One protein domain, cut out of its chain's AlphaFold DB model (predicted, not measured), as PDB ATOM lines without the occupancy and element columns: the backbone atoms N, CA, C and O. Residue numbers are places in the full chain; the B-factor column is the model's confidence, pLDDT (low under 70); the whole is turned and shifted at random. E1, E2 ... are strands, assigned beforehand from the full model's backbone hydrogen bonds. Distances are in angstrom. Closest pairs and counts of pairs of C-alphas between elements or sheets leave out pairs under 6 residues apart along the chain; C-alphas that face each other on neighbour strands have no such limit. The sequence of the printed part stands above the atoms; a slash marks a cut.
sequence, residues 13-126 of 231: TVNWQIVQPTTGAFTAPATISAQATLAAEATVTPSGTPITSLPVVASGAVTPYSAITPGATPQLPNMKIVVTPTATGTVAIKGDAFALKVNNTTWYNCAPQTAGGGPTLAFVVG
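What this domain is: This is residues 13 to 126 of the 231 residues of an uncharacterized protein of Nonomuraea montanisoli (UniProt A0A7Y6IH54). Picture one long, strongly twisted sheet of strands, partly rolled on itself and left open between E1 and E7, with the long antiparallel strands E2 and E5 side by side along its length. E3, E4 and E1 follow on one side of this pair, E6 and E7 on the other, while parts of the long links, residues 28 to 35 and 63 to 71, gather at one end. The 114 printed residues hold seven named strands, E1 to E7 in chain order, and no named helix; the class is all strand, though 53 residues, under half, are in named elements. The branched sheet is antiparallel throughout its neighbour pairs; the whole is elongated, 49 by 28 by 19 A, and only just compact, close to loose, with a radius of gyration of the C-alphas of 15.8 A.

Where its parts are: Find C-alpha 13 at (11.756, 42.259, -40.763), where E1, residues 13 to 16, begins. E2, residues 38 to 49, runs 34.5 A; E3 is residues 56 to 62, 20.8 A, and E4 residues 79 to 83. E5, residues 89 to 102, runs 38.6 A; E6 is residues 106 to 110, and E7, residues 120 to 125, ends at C-alpha 125 (15.468, 52.977, -34.001).

How they stand to each other: E1 and E4 are antiparallel, with N 14 and O 81 at 2.8 A. E2, E3 and E4 form a meander, each strand the antiparallel neighbour of the one before; look for N 40 and O 60 at 2.8 A, and N 80 and O 59 at 2.8 A. E5 bends by 56 degrees at residue 97. On one side of it is E2, with N 47 and O 92 at 2.8 A; on the other are E6, with N 100 and O 108 at 2.8 A, and E7, with N 93 and O 121 at 2.7 A. E1 to E4, and likewise E2 to E5, make a Greek key, a meander of three with the first strand the antiparallel neighbour of the fourth.

The domain as a whole: The C-alphas of Thr 69 and Thr 88, the two farthest apart, are 49.0 A from each other. The printed part has no cut; the links E1 to E2 and E3 to E4 are long. In this model residues 51 to 53 have pLDDT under 70.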
ATOM      1  N   THR A  13      11.453  43.570 -40.179       89.94
ATOM      2  CA  THR A  13      11.756  42.259 -40.763       89.94
ATOM      3  C   THR A  13      13.158  42.278 -41.345       89.94
ATOM      4  O   THR A  13      13.453  43.067 -42.241       89.94
ATOM      5  N   VAL A  14      14.017  41.389 -40.861       90.19
ATOM      6  CA  VAL A  14      15.373  41.190 -41.373       90.19
ATOM      7  C   VAL A  14      15.418  39.885 -42.149       90.19
ATOM      8  O   VAL A  14      15.000  38.840 -41.652       90.19
ATOM      9  N   ASN A  15      15.924  39.948 -43.377       92.50
ATOM     10  CA  ASN A  15      16.142  38.766 -44.196       92.50
ATOM     11  C   ASN A  15      17.538  38.202 -43.917       92.50
ATOM     12  O   ASN A  15      18.537  38.901 -44.075       92.50
ATOM     13  N   TRP A  16      17.601  36.937 -43.525       92.50
ATOM     14  CA  TRP A  16      18.830  36.187 -43.334       92.50
ATOM     15  C   TRP A  16      18.964  35.173 -44.469       92.50
ATOM     16  O   TRP A  16      18.294  34.141 -44.510       92.50
ATOM     17  N   GLN A  17      19.856  35.490 -45.404       92.56
ATOM     18  CA  GLN A  17      20.219  34.596 -46.494       92.56
ATOM     19  C   GLN A  17      21.233  33.552 -46.017       92.56
ATOM     20  O   GLN A  17      22.292  33.903 -45.493       92.56
ATOM     21  N   ILE A  18      20.920  32.276 -46.229       90.88
ATOM     22  CA  ILE A  18      21.844  31.176 -45.956       90.88
ATOM     23  C   ILE A  18      22.636  30.897 -47.233       90.88
ATOM     24  O   ILE A  18      22.059  30.580 -48.273       90.88
ATOM     25  N   VAL A  19      23.959  31.021 -47.158       89.31
ATOM     26  CA  VAL A  19      24.870  30.748 -48.275       89.31
ATOM     27  C   VAL A  19      25.719  29.536 -47.920       89.31
ATOM     28  O   VAL A  19      26.232  29.442 -46.806       89.31
ATOM     29  N   GLN A  20      25.851  28.598 -48.857       88.25
ATOM     30  CA  GLN A  20      26.728  27.447 -48.675       88.25
ATOM     31  C   GLN A  20      28.202  27.849 -48.852       88.25
ATOM     32  O   GLN A  20      28.502  28.650 -49.742       88.25
ATOM     33  N   PRO A  21      29.131  27.310 -48.044       88.19
ATOM     34  CA  PRO A  21      30.554  27.562 -48.233       88.19
ATOM     35  C   PRO A  21      31.048  26.931 -49.543       88.19
ATOM     36  O   PRO A  21      30.525  25.913 -49.996       88.19
ATOM     37  N   THR A  22      32.077  27.525 -50.155       85.75
ATOM     38  CA  THR A  22      32.699  26.992 -51.381       85.75
ATOM     39  C   THR A  22      33.449  25.686 -51.132       85.75
ATOM     40  O   THR A  22      33.525  24.838 -52.018       85.75
ATOM     41  N   THR A  23      33.978  25.496 -49.922       84.81
ATOM     42  CA  THR A  23      34.601  24.254 -49.460       84.81
ATOM     43  C   THR A  23      33.757  23.641 -48.346       84.81
ATOM     44  O   THR A  23      33.338  24.330 -47.421       84.81
ATOM     45  N   GLY A  24      33.475  22.337 -48.433       85.19
ATOM     46  CA  GLY A  24      32.621  21.660 -47.449       85.19
ATOM     47  C   GLY A  24      31.139  22.039 -47.551       85.19
ATOM     48  O   GLY A  24      30.464  22.154 -46.530       85.19
ATOM     49  N   ALA A  25      30.644  22.256 -48.773       89.62
ATOM     50  CA  ALA A  25      29.229  22.493 -49.038       89.62
ATOM     51  C   ALA A  25      28.356  21.383 -48.423       89.62
ATOM     52  O   ALA A  25      28.707  20.201 -48.442       89.62
ATOM     53  N   PHE A  26      27.198  21.771 -47.892       89.38
ATOM     54  CA  PHE A  26      26.219  20.821 -47.390       89.38
ATOM     55  C   PHE A  26      25.633  20.056 -48.576       89.38
ATOM     56  O   PHE A  26      25.075  20.647 -49.501       89.38
ATOM     57  N   THR A  27      25.752  18.733 -48.546       92.62
ATOM     58  CA  THR A  27      25.172  17.842 -49.552       92.62
ATOM     59  C   THR A  27      24.074  17.008 -48.918       92.62
ATOM     60  O   THR A  27      24.139  16.657 -47.739       92.62
ATOM     61  N   ALA A  28      23.027  16.715 -49.689       90.88
ATOM     62  CA  ALA A  28      21.927  15.899 -49.205       90.88
ATOM     63  C   ALA A  28      22.434  14.470 -48.920       90.88
ATOM     64  O   ALA A  28      22.932  13.817 -49.838       90.88
ATOM     65  N   PRO A  29      22.312  13.945 -47.687       88.56
ATOM     66  CA  PRO A  29      22.799  12.599 -47.372       88.56
ATOM     67  C   PRO A  29      21.854  11.499 -47.871       88.56
ATOM     68  O   PRO A  29      22.238  10.337 -47.956       88.56
ATOM     69  N   ALA A  30      20.612  11.859 -48.196       90.12
ATOM     70  CA  ALA A  30      19.588  10.975 -48.727       90.12
ATOM     71  C   ALA A  30      18.733  11.729 -49.749       90.12
ATOM     72  O   ALA A  30      18.767  12.961 -49.816       90.12
ATOM     73  N   THR A  31      17.949  10.989 -50.531       91.88
ATOM     74  CA  THR A  31      17.020  11.577 -51.495       91.88
ATOM     75  C   THR A  31      15.989  12.443 -50.774       91.88
ATOM     76  O   THR A  31      15.293  11.967 -49.876       91.88
ATOM     77  N   ILE A  32      15.852  13.696 -51.201       91.12
ATOM     78  CA  ILE A  32      14.752  14.573 -50.797       91.12
ATOM     79  C   ILE A  32      13.714  14.511 -51.915       91.12
ATOM     80  O   ILE A  32      14.025  14.823 -53.065       91.12
ATOM     81  N   SER A  33      12.500  14.056 -51.604       91.88
ATOM     82  CA  SER A  33      11.445  13.902 -52.607       91.88
ATOM     83  C   SER A  33      10.998  15.253 -53.159       91.88
ATOM     84  O   SER A  33      11.035  16.274 -52.467       91.88
ATOM     85  N   ALA A  34      10.485  15.246 -54.391       87.31
ATOM     86  CA  ALA A  34       9.668  16.361 -54.851       87.31
ATOM     87  C   ALA A  34       8.524  16.590 -53.848       87.31
ATOM     88  O   ALA A  34       8.018  15.631 -53.258       87.31
ATOM     89  N   GLN A  35       8.130  17.848 -53.656       90.12
ATOM     90  CA  GLN A  35       7.086  18.268 -52.707       90.12
ATOM     91  C   GLN A  35       7.460  18.177 -51.225       90.12
ATOM     92  O   GLN A  35       6.644  18.542 -50.382       90.12
ATOM     93  N   ALA A  36       8.685  17.761 -50.889       92.31
ATOM     94  CA  ALA A  36       9.164  17.871 -49.520       92.31
ATOM     95  C   ALA A  36       9.158  19.338 -49.050       92.31
ATOM     96  O   ALA A  36       9.179  20.275 -49.853       92.31
ATOM     97  N   THR A  37       9.174  19.532 -47.736       94.25
ATOM     98  CA  THR A  37       9.403  20.830 -47.103       94.25
ATOM     99  C   THR A  37      10.808  20.847 -46.522       94.25
ATOM    100  O   THR A  37      11.112  20.069 -45.619       94.25
ATOM    101  N   LEU A  38      11.654  21.753 -47.012       94.12
ATOM    102  CA  LEU A  38      12.927  22.076 -46.371       94.12
ATOM    103  C   LEU A  38      12.750  23.372 -45.581       94.12
ATOM    104  O   LEU A  38      12.465  24.417 -46.166       94.12
ATOM    105  N   ALA A  39      12.912  23.309 -44.265       95.81
ATOM    106  CA  ALA A  39      12.813  24.462 -43.381       95.81
ATOM    107  C   ALA A  39      14.118  24.697 -42.617       95.81
ATOM    108  O   ALA A  39      14.891  23.770 -42.395       95.81
ATOM    109  N   ALA A  40      14.359  25.945 -42.237       95.81
ATOM    110  CA  ALA A  40      15.469  26.370 -41.403       95.81
ATOM    111  C   ALA A  40      14.936  27.129 -40.192       95.81
ATOM    112  O   ALA A  40      14.015  27.941 -40.325       95.81
ATOM    113  N   GLU A  41      15.531  26.875 -39.033       95.06
ATOM    114  CA  GLU A  41      15.224  27.548 -37.775       95.06
ATOM    115  C   GLU A  41      16.519  27.926 -37.063       95.06
ATOM    116  O   GLU A  41      17.465  27.142 -37.021       95.06
ATOM    117  N   ALA A  42      16.569  29.125 -36.490       92.75
ATOM    118  CA  ALA A  42      17.730  29.589 -35.747       92.75
ATOM    119  C   ALA A  42      17.326  30.462 -34.563       92.75
ATOM    120  O   ALA A  42      16.374  31.243 -34.634       92.75
ATOM    121  N   THR A  43      18.106  30.385 -33.491       88.81
ATOM    122  CA  THR A  43      18.043  31.356 -32.402       88.81
ATOM    123  C   THR A  43      18.884  32.572 -32.748       88.81
ATOM    124  O   THR A  43      19.992  32.451 -33.272       88.81
ATOM    125  N   VAL A  44      18.362  33.751 -32.436       88.94
ATOM    126  CA  VAL A  44      19.011  35.022 -32.728       88.94
ATOM    127  C   VAL A  44      19.225  35.769 -31.426       88.94
ATOM    128  O   VAL A  44      18.318  35.865 -30.601       88.94
ATOM    129  N   THR A  45      20.417  36.335 -31.261       87.75
ATOM    130  CA  THR A  45      20.772  37.097 -30.063       87.75
ATOM    131  C   THR A  45      20.715  38.587 -30.388       87.75
ATOM    132  O   THR A  45      21.669  39.124 -30.965       87.75
ATOM    133  N   PRO A  46      19.604  39.281 -30.080       88.12
ATOM    134  CA  PRO A  46      19.571  40.729 -30.133       88.12
ATOM    135  C   PRO A  46      20.418  41.330 -29.005       88.12
ATOM    136  O   PRO A  46      20.561  40.771 -27.920       88.12
ATOM    137  N   SER A  47      20.966  42.506 -29.264       86.81
ATOM    138  CA  SER A  47      21.752  43.304 -28.329       86.81
ATOM    139  C   SER A  47      21.527  44.790 -28.601       86.81
ATOM    140  O   SER A  47      20.978  45.167 -29.637       86.81
ATOM    141  N   GLY A  48      21.945  45.639 -27.664       84.75
ATOM    142  CA  GLY A  48      21.765  47.085 -27.754       84.75
ATOM    143  C   GLY A  48      20.616  47.601 -26.892       84.75
ATOM    144  O   GLY A  48      20.171  46.935 -25.957       84.75
ATOM    145  N   THR A  49      20.184  48.829 -27.170       80.19
ATOM    146  CA  THR A  49      19.136  49.517 -26.406       80.19
ATOM    147  C   THR A  49      18.128  50.136 -27.366       80.19
ATOM    148  O   THR A  49      18.546  50.771 -28.331       80.19
ATOM    149  N   PRO A  50      16.821  49.971 -27.123       75.12
ATOM    150  CA  PRO A  50      16.213  49.060 -26.147       75.12
ATOM    151  C   PRO A  50      16.394  47.583 -26.532       75.12
ATOM    152  O   PRO A  50      16.560  47.241 -27.702       75.12
ATOM    153  N   ILE A  51      16.320  46.701 -25.536       68.25
ATOM    154  CA  ILE A  51      16.306  45.255 -25.770       68.25
ATOM    155  C   ILE A  51      14.950  44.886 -26.380       68.25
ATOM    156  O   ILE A  51      13.896  45.314 -25.907       68.25
ATOM    157  N   THR A  52      14.984  44.116 -27.459       66.94
ATOM    158  CA  THR A  52      13.792  43.609 -28.143       66.94
ATOM    159  C   THR A  52      13.232  42.408 -27.381       66.94
ATOM    160  O   THR A  52      13.955  41.754 -26.633       66.94
ATOM    161  N   SER A  53      11.934  42.123 -27.511       65.25
ATOM    162  CA  SER A  53      11.318  40.975 -26.832       65.25
ATOM    163  C   SER A  53      12.042  39.672 -27.197       65.25
ATOM    164  O   SER A  53      12.143  39.334 -28.376       65.25
ATOM    165  N   LEU A  54      12.549  38.958 -26.191       72.88
ATOM    166  CA  LEU A  54      13.245  37.677 -26.330       72.88
ATOM    167  C   LEU A  54      12.289  36.498 -26.055       72.88
ATOM    168  O   LEU A  54      11.411  36.641 -25.203       72.88
ATOM    169  N   PRO A  55      12.486  35.325 -26.693       71.25
ATOM    170  CA  PRO A  55      13.512  35.027 -27.696       71.25
ATOM    171  C   PRO A  55      13.131  35.519 -29.101       71.25
ATOM    172  O   PRO A  55      11.972  35.461 -29.504       71.25
ATOM    173  N   VAL A  56      14.131  35.954 -29.870       84.75
ATOM    174  CA  VAL A  56      13.969  36.252 -31.298       84.75
ATOM    175  C   VAL A  56      14.367  35.008 -32.090       84.75
ATOM    176  O   VAL A  56      15.486  34.508 -31.958       84.75
ATOM    177  N   VAL A  57      13.446  34.502 -32.907       89.25
ATOM    178  CA  VAL A  57      13.655  33.301 -33.726       89.25
ATOM    179  C   VAL A  57      13.726  33.705 -35.196       89.25
ATOM    180  O   VAL A  57      12.939  34.530 -35.660       89.25
ATOM    181  N   ALA A  58      14.674  33.125 -35.929       91.94
ATOM    182  CA  ALA A  58      14.699  33.164 -37.383       91.94
ATOM    183  C   ALA A  58      14.051  31.891 -37.922       91.94
ATOM    184  O   ALA A  58      14.369  30.797 -37.456       91.94
ATOM    185  N   SER A  59      13.175  32.015 -38.915       94.62
ATOM    186  CA  SER A  59      12.619  30.840 -39.590       94.62
ATOM    187  C   SER A  59      12.415  31.079 -41.078       94.62
ATOM    188  O   SER A  59      12.210  32.209 -41.527       94.62
ATOM    189  N   GLY A  60      12.499  30.011 -41.858       94.75
ATOM    190  CA  GLY A  60      12.263  30.028 -43.296       94.75
ATOM    191  C   GLY A  60      11.945  28.635 -43.805       94.75
ATOM    192  O   GLY A  60      12.387  27.648 -43.227       94.75
ATOM    193  N   ALA A  61      11.180  28.539 -44.886       94.75
ATOM    194  CA  ALA A  61      10.870  27.263 -45.515       94.75
ATOM    195  C   ALA A  61      10.749  27.416 -47.029       94.75
ATOM    196  O   ALA A  61      10.321  28.458 -47.526       94.75
ATOM    197  N   VAL A  62      11.107  26.357 -47.753       92.19
ATOM    198  CA  VAL A  62      10.807  26.190 -49.175       92.19
ATOM    199  C   VAL A  62       9.850  25.014 -49.320       92.19
ATOM    200  O   VAL A  62      10.104  23.914 -48.824       92.19
ATOM    201  N   THR A  63       8.716  25.254 -49.973       88.44
ATOM    202  CA  THR A  63       7.707  24.246 -50.318       88.44
ATOM    203  C   THR A  63       6.963  24.705 -51.576       88.44
ATOM    204  O   THR A  63       6.575  25.872 -51.629       88.44
ATOM    205  N   PRO A  64       6.734  23.827 -52.568       85.12
ATOM    206  CA  PRO A  64       7.303  22.486 -52.692       85.12
ATOM    207  C   PRO A  64       8.810  22.554 -52.958       85.12
ATOM    208  O   PRO A  64       9.296  23.457 -53.636       85.12
ATOM    209  N   TYR A  65       9.553  21.593 -52.425       89.19
ATOM    210  CA  TYR A  65      10.971  21.466 -52.720       89.19
ATOM    211  C   TYR A  65      11.195  20.630 -53.986       89.19
ATOM    212  O   TYR A  65      10.464  19.667 -54.245       89.19
ATOM    213  N   SER A  66      12.187  21.006 -54.796       88.69
ATOM    214  CA  SER A  66      12.615  20.210 -55.950       88.69
ATOM    215  C   SER A  66      13.252  18.910 -55.472       88.69
ATOM    216  O   SER A  66      13.952  18.909 -54.462       88.69
ATOM    217  N   ALA A  67      13.044  17.809 -56.197       90.31
ATOM    218  CA  ALA A  67      13.692  16.549 -55.852       90.31
ATOM    219  C   ALA A  67      15.222  16.697 -55.893       90.31
ATOM    220  O   ALA A  67      15.761  17.278 -56.835       90.31
ATOM    221  N   ILE A  68      15.911  16.159 -54.885       92.31
ATOM    222  CA  ILE A  68      17.376  16.187 -54.789       92.31
ATOM    223  C   ILE A  68      17.879  14.775 -54.536       92.31
ATOM    224  O   ILE A  68      17.392  14.086 -53.640       92.31
ATOM    225  N   THR A  69      18.854  14.345 -55.331       94.38
ATOM    226  CA  THR A  69      19.534  13.062 -55.154       94.38
ATOM    227  C   THR A  69      20.608  13.154 -54.070       94.38
ATOM    228  O   THR A  69      21.146  14.238 -53.830       94.38
ATOM    229  N   PRO A  70      20.986  12.030 -53.438       94.06
ATOM    230  CA  PRO A  70      22.109  12.011 -52.510       94.06
ATOM    231  C   PRO A  70      23.373  12.616 -53.142       94.06
ATOM    232  O   PRO A  70      23.649  12.393 -54.320       94.06
ATOM    233  N   GLY A  71      24.122  13.405 -52.373       92.81
ATOM    234  CA  GLY A  71      25.353  14.069 -52.812       92.81
ATOM    235  C   GLY A  71      25.160  15.400 -53.550       92.81
ATOM    236  O   GLY A  71      26.123  16.151 -53.687       92.81
ATOM    237  N   ALA A  72      23.943  15.746 -53.982       93.19
ATOM    238  CA  ALA A  72      23.675  17.051 -54.586       93.19
ATOM    239  C   ALA A  72      23.514  18.154 -53.522       93.19
ATOM    240  O   ALA A  72      23.152  17.891 -52.370       93.19
ATOM    241  N   THR A  73      23.788  19.402 -53.906       91.75
ATOM    242  CA  THR A  73      23.685  20.573 -53.027       91.75
ATOM    243  C   THR A  73      22.245  21.104 -52.986       91.75
ATOM    244  O   THR A  73      21.702  21.516 -54.013       91.75
ATOM    245  N   PRO A  74      21.587  21.121 -51.814       91.06
ATOM    246  CA  PRO A  74      20.251  21.676 -51.680       91.06
ATOM    247  C   PRO A  74      20.240  23.208 -51.716       91.06
ATOM    248  O   PRO A  74      21.084  23.870 -51.105       91.06
ATOM    249  N   GLN A  75      19.224  23.772 -52.375       90.50
ATOM    250  CA  GLN A  75      18.829  25.167 -52.217       90.50
ATOM    251  C   GLN A  75      18.317  25.419 -50.792       90.50
ATOM    252  O   GLN A  75      17.239  24.982 -50.398       90.50
ATOM    253  N   LEU A  76      19.068  26.185 -50.011       92.00
ATOM    254  CA  LEU A  76      18.678  26.499 -48.640       92.00
ATOM    255  C   LEU A  76      17.586  27.590 -48.601       92.00
ATOM    256  O   LEU A  76      17.604  28.502 -49.432       92.00
ATOM    257  N   PRO A  77      16.623  27.519 -47.660       94.31
ATOM    258  CA  PRO A  77      15.625  28.569 -47.471       94.31
ATOM    259  C   PRO A  77      16.272  29.870 -46.978       94.31
ATOM    260  O   PRO A  77      17.197  29.856 -46.169       94.31
ATOM    261  N   ASN A  78      15.707  31.005 -47.385       93.06
ATOM    262  CA  ASN A  78      15.967  32.276 -46.712       93.06
ATOM    263  C   ASN A  78      15.154  32.335 -45.418       93.06
ATOM    264  O   ASN A  78      13.952  32.060 -45.432       93.06
ATOM    265  N   MET A  79      15.794  32.716 -44.315       94.50
ATOM    266  CA  MET A  79      15.122  32.911 -43.034       94.50
ATOM    267  C   MET A  79      14.697  34.367 -42.858       94.50
ATOM    268  O   MET A  79      15.365  35.292 -43.316       94.50
ATOM    269  N   LYS A  80      13.598  34.580 -42.142       92.44
ATOM    270  CA  LYS A  80      13.144  35.899 -41.709       92.44
ATOM    271  C   LYS A  80      13.248  35.998 -40.199       92.44
ATOM    272  O   LYS A  80      12.850  35.085 -39.481       92.44
ATOM    273  N   ILE A  81      13.768  37.127 -39.743       90.69
ATOM    274  CA  ILE A  81      13.828  37.517 -38.341       90.69
ATOM    275  C   ILE A  81      12.857  38.676 -38.177       90.69
ATOM    276  O   ILE A  81      12.947  39.667 -38.904       90.69
ATOM    277  N   VAL A  82      11.932  38.554 -37.234       88.94
ATOM    278  CA  VAL A  82      10.941  39.590 -36.947       88.94
ATOM    279  C   VAL A  82      11.240  40.171 -35.578       88.94
ATOM    280  O   VAL A  82      11.316  39.442 -34.592       88.94
ATOM    281  N   VAL A  83      11.451  41.482 -35.528       87.88
ATOM    282  CA  VAL A  83      11.881  42.183 -34.320       87.88
ATOM    283  C   VAL A  83      11.012  43.413 -34.112       87.88
ATOM    284  O   VAL A  83      10.814  44.187 -35.042       87.88
ATOM    285  N   THR A  84      10.531  43.622 -32.888       88.75
ATOM    286  CA  THR A  84       9.733  44.801 -32.525       88.75
ATOM    287  C   THR A  84      10.460  45.574 -31.422       88.75
ATOM    288  O   THR A  84      10.391  45.184 -30.253       88.75
ATOM    289  N   PRO A  85      11.218  46.632 -31.761       87.44
ATOM    290  CA  PRO A  85      11.846  47.499 -30.767       87.44
ATOM    291  C   PRO A  85      10.800  48.224 -29.917       87.44
ATOM    292  O   PRO A  85       9.744  48.591 -30.418       87.44
ATOM    293  N   THR A  86      11.086  48.480 -28.642       88.19
ATOM    294  CA  THR A  86      10.128  49.098 -27.698       88.19
ATOM    295  C   THR A  86      10.368  50.587 -27.436       88.19
ATOM    296  O   THR A  86       9.572  51.236 -26.772       88.19
ATOM    297  N   ALA A  87      11.470  51.138 -27.936       86.94
ATOM    298  CA  ALA A  87      11.958  52.495 -27.702       86.94
ATOM    299  C   ALA A  87      13.026  52.863 -28.750       86.94
ATOM    300  O   ALA A  87      13.464  52.024 -29.541       86.94
ATOM    301  N   THR A  88      13.458  54.120 -28.757       89.19
ATOM    302  CA  THR A  88      14.541  54.598 -29.626       89.19
ATOM    303  C   THR A  88      15.910  54.132 -29.142       89.19
ATOM    304  O   THR A  88      16.151  54.071 -27.937       89.19
ATOM    305  N   GLY A  89      16.831  53.896 -30.071       88.75
ATOM    306  CA  GLY A  89      18.221  53.560 -29.781       88.75
ATOM    307  C   GLY A  89      18.857  52.741 -30.901       88.75
ATOM    308  O   GLY A  89      18.466  52.869 -32.057       88.75
ATOM    309  N   THR A  90      19.841  51.909 -30.581       88.81
ATOM    310  CA  THR A  90      20.530  51.052 -31.556       88.81
ATOM    311  C   THR A  90      20.323  49.596 -31.183       88.81
ATOM    312  O   THR A  90      20.666  49.187 -30.073       88.81
ATOM    313  N   VAL A  91      19.812  48.815 -32.131       89.06
ATOM    314  CA  VAL A  91      19.608  47.372 -31.999       89.06
ATOM    315  C   VAL A  91      20.585  46.663 -32.925       89.06
ATOM    316  O   VAL A  91      20.674  46.975 -34.110       89.06
ATOM    317  N   ALA A  92      21.314  45.693 -32.386       90.00
ATOM    318  CA  ALA A  92      22.147  44.779 -33.147       90.00
ATOM    319  C   ALA A  92      21.596  43.357 -33.043       90.00
ATOM    320  O   ALA A  92      21.162  42.917 -31.985       90.00
ATOM    321  N   ILE A  93      21.616  42.640 -34.154       89.88
ATOM    322  CA  ILE A  93      21.121  41.283 -34.316       89.88
ATOM    323  C   ILE A  93      22.304  40.431 -34.744       89.88
ATOM    324  O   ILE A  93      22.947  40.741 -35.749       89.88
ATOM    325  N   LYS A  94      22.569  39.358 -34.000       89.31
ATOM    326  CA  LYS A  94      23.572  38.360 -34.359       89.31
ATOM    327  C   LYS A  94      22.908  37.004 -34.576       89.31
ATOM    328  O   LYS A  94      22.243  36.494 -33.675       89.31
ATOM    329  N   GLY A  95      23.088  36.447 -35.771       88.56
ATOM    330  CA  GLY A  95      22.761  35.054 -36.068       88.56
ATOM    331  C   GLY A  95      23.858  34.119 -35.559       88.56
ATOM    332  O   GLY A  95      25.029  34.501 -35.519       88.56
ATOM    333  N   ASP A  96      23.479  32.906 -35.173       87.31
ATOM    334  CA  ASP A  96      24.400  31.851 -34.737       87.31
ATOM    335  C   ASP A  96      24.176  30.570 -35.567       87.31
ATOM    336  O   ASP A  96      23.730  30.641 -36.717       87.31
ATOM    337  N   ALA A  97      24.496  29.402 -35.013       91.38
ATOM    338  CA  ALA A  97      24.093  28.113 -35.548       91.38
ATOM    339  C   ALA A  97      22.575  28.048 -35.803       91.38
ATOM    340  O   ALA A  97      21.759  28.650 -35.098       91.38
ATOM    341  N   PHE A  98      22.204  27.290 -36.827       93.62
ATOM    342  CA  PHE A  98      20.824  27.061 -37.232       93.62
ATOM    343  C   PHE A  98      20.612  25.577 -37.513       93.62
ATOM    344  O   PHE A  98      21.560  24.833 -37.758       93.62
ATOM    345  N   ALA A  99      19.363  25.141 -37.491       95.06
ATOM    346  CA  ALA A  99      18.988  23.784 -37.831       95.06
ATOM    347  C   ALA A  99      18.206  23.773 -39.144       95.06
ATOM    348  O   ALA A  99      17.283  24.564 -39.334       95.06
ATOM    349  N   LEU A 100      18.569  22.867 -40.048       94.38
ATOM    350  CA  LEU A 100      17.757  22.514 -41.207       94.38
ATOM    351  C   LEU A 100      16.890  21.315 -40.858       94.38
ATOM    352  O   LEU A 100      17.362  20.366 -40.237       94.38
ATOM    353  N   LYS A 101      15.645  21.322 -41.319       94.56
ATOM    354  CA  LYS A 101      14.734  20.194 -41.184       94.56
ATOM    355  C   LYS A 101      14.082  19.844 -42.510       94.56
ATOM    356  O   LYS A 101      13.571  20.716 -43.213       94.56
ATOM    357  N   VAL A 102      14.080  18.557 -42.837       92.88
ATOM    358  CA  VAL A 102      13.381  17.999 -44.002       92.88
ATOM    359  C   VAL A 102      12.109  17.331 -43.501       92.88
ATOM    360  O   VAL A 102      12.175  16.492 -42.605       92.88
ATOM    361  N   ASN A 103      10.954  17.725 -44.042       90.44
ATOM    362  CA  ASN A 103       9.623  17.204 -43.696       90.44
ATOM    363  C   ASN A 103       9.313  17.197 -42.187       90.44
ATOM    364  O   ASN A 103       8.509  16.397 -41.717       90.44
ATOM    365  N   ASN A 104       9.956  18.090 -41.425       89.00
ATOM    366  CA  ASN A 104       9.857  18.166 -39.965       89.00
ATOM    367  C   ASN A 104      10.260  16.866 -39.227       89.00
ATOM    368  O   ASN A 104       9.912  16.691 -38.062       89.00
ATOM    369  N   THR A 105      10.986  15.961 -39.891       90.31
ATOM    370  CA  THR A 105      11.402  14.659 -39.348       90.31
ATOM    371  C   THR A 105      12.912  14.550 -39.211       90.31
ATOM    372  O   THR A 105      13.403  14.145 -38.159       90.31
ATOM    373  N   THR A 106      13.660  14.944 -40.240       90.88
ATOM    374  CA  THR A 106      15.123  14.830 -40.244       90.88
ATOM    375  C   THR A 106      15.762  16.178 -39.975       90.88
ATOM    376  O   THR A 106      15.507  17.119 -40.723       90.88
ATOM    377  N   TRP A 107      16.612  16.253 -38.950       93.62
ATOM    378  CA  TRP A 107      17.285  17.477 -38.516       93.62
ATOM    379  C   TRP A 107      18.777  17.452 -38.850       93.62
ATOM    380  O   TRP A 107      19.454  16.448 -38.633       93.62
ATOM    381  N   TYR A 108      19.292  18.582 -39.328       92.44
ATOM    382  CA  TYR A 108      20.708  18.814 -39.584       92.44
ATOM    383  C   TYR A 108      21.147  20.078 -38.858       92.44
ATOM    384  O   TYR A 108      20.595  21.153 -39.086       92.44
ATOM    385  N   ASN A 109      22.159  19.954 -38.005       93.19
ATOM    386  CA  ASN A 109      22.735  21.098 -37.313       93.19
ATOM    387  C   ASN A 109      23.783  21.756 -38.208       93.19
ATOM    388  O   ASN A 109      24.739  21.111 -38.639       93.19
ATOM    389  N   CYS A 110      23.605  23.043 -38.471       90.25
ATOM    390  CA  CYS A 110      24.496  23.847 -39.284       90.25
ATOM    391  C   CYS A 110      25.133  24.926 -38.411       90.25
ATOM    392  O   CYS A 110      24.447  25.686 -37.730       90.25
ATOM    393  N   ALA A 111      26.459  25.011 -38.444       88.88
ATOM    394  CA  ALA A 111      27.217  26.030 -37.737       88.88
ATOM    395  C   ALA A 111      28.041  26.853 -38.738       88.88
ATOM    396  O   ALA A 111      28.452  26.318 -39.774       88.88
ATOM    397  N   PRO A 112      28.296  28.141 -38.457       83.81
ATOM    398  CA  PRO A 112      29.244  28.919 -39.244       83.81
ATOM    399  C   PRO A 112      30.637  28.273 -39.203       83.81
ATOM    400  O   PRO A 112      31.037  27.695 -38.193       83.81
ATOM    401  N   GLN A 113      31.392  28.400 -40.300       81.19
ATOM    402  CA  GLN A 113      32.735  27.815 -40.431       81.19
ATOM    403  C   GLN A 113      33.708  28.333 -39.358       81.19
ATOM    404  O   GLN A 113      34.628  27.628 -38.947       81.19
ATOM    405  N   THR A 114      33.499  29.562 -38.890       81.50
ATOM    406  CA  THR A 114      34.230  30.163 -37.778       81.50
ATOM    407  C   THR A 114      33.316  30.306 -36.566       81.50
ATOM    408  O   THR A 114      32.171  30.751 -36.674       81.50
ATOM    409  N   ALA A 115      33.832  29.949 -35.388       78.31
ATOM    410  CA  ALA A 115      33.104  30.104 -34.134       78.31
ATOM    411  C   ALA A 115      32.677  31.569 -33.943       78.31
ATOM    412  O   ALA A 115      33.497  32.486 -34.003       78.31
ATOM    413  N   GLY A 116      31.376  31.793 -33.744       75.88
ATOM    414  CA  GLY A 116      30.806  33.133 -33.609       75.88
ATOM    415  C   GLY A 116      30.778  33.967 -34.897       75.88
ATOM    416  O   GLY A 116      30.468  35.156 -34.802       75.88
ATOM    417  N   GLY A 117      31.069  33.372 -36.060       80.00
ATOM    418  CA  GLY A 117      31.106  34.007 -37.382       80.00
ATOM    419  C   GLY A 117      29.755  34.143 -38.090       80.00
ATOM    420  O   GLY A 117      29.719  34.294 -39.308       80.00
ATOM    421  N   GLY A 118      28.641  34.051 -37.362       83.69
ATOM    422  CA  GLY A 118      27.314  34.265 -37.936       83.69
ATOM    423  C   GLY A 118      27.072  35.722 -38.366       83.69
ATOM    424  O   GLY A 118      27.815  36.634 -37.975       83.69
ATOM    425  N   PRO A 119      26.039  35.973 -39.189       86.69
ATOM    426  CA  PRO A 119      25.772  37.304 -39.718       86.69
ATOM    427  C   PRO A 119      25.407  38.274 -38.595       86.69
ATOM    428  O   PRO A 119      24.691  37.927 -37.655       86.69
ATOM    429  N   THR A 120      25.886  39.510 -38.715       89.25
ATOM    430  CA  THR A 120      25.576  40.590 -37.774       89.25
ATOM    431  C   THR A 120      24.986  41.773 -38.530       89.25
ATOM    432  O   THR A 120      25.530  42.198 -39.547       89.25
ATOM    433  N   LEU A 121      23.886  42.321 -38.021       89.81
ATOM    434  CA  LEU A 121      23.247  43.531 -38.535       89.81
ATOM    435  C   LEU A 121      22.974  44.481 -37.372       89.81
ATOM    436  O   LEU A 121      22.412  44.059 -36.371       89.81
ATOM    437  N   ALA A 122      23.310  45.760 -37.516       89.56
ATOM    438  CA  ALA A 122      22.921  46.798 -36.566       89.56
ATOM    439  C   ALA A 122      22.060  47.852 -37.261       89.56
ATOM    440  O   ALA A 122      22.363  48.237 -38.389       89.56
ATOM    441  N   PHE A 123      21.005  48.317 -36.593       87.50
ATOM    442  CA  PHE A 123      20.125  49.373 -37.081       87.50
ATOM    443  C   PHE A 123      19.703  50.335 -35.975       87.50
ATOM    444  O   PHE A 123      19.690  49.997 -34.790       87.50
ATOM    445  N   VAL A 124      19.379  51.560 -36.388       88.06
ATOM    446  CA  VAL A 124      18.955  52.636 -35.493       88.06
ATOM    447  C   VAL A 124      17.434  52.712 -35.489       88.06
ATOM    448  O   VAL A 124      16.792  52.753 -36.541       88.06
ATOM    449  N   VAL A 125      16.877  52.739 -34.286       88.19
ATOM    450  CA  VAL A 125      15.468  52.977 -34.001       88.19
ATOM    451  C   VAL A 125      15.316  54.448 -33.622       88.19
ATOM    452  O   VAL A 125      15.794  54.880 -32.572       88.19
ATOM    453  N   GLY A 126      14.681  55.231 -34.484       85.75
ATOM    454  CA  GLY A 126      14.464  56.664 -34.301       85.75
ATOM    455  C   GLY A 126      12.990  57.037 -34.429       85.75
ATOM    456  O   GLY A 126      12.144  56.207 -34.729       85.75
TER     457      GLY A 126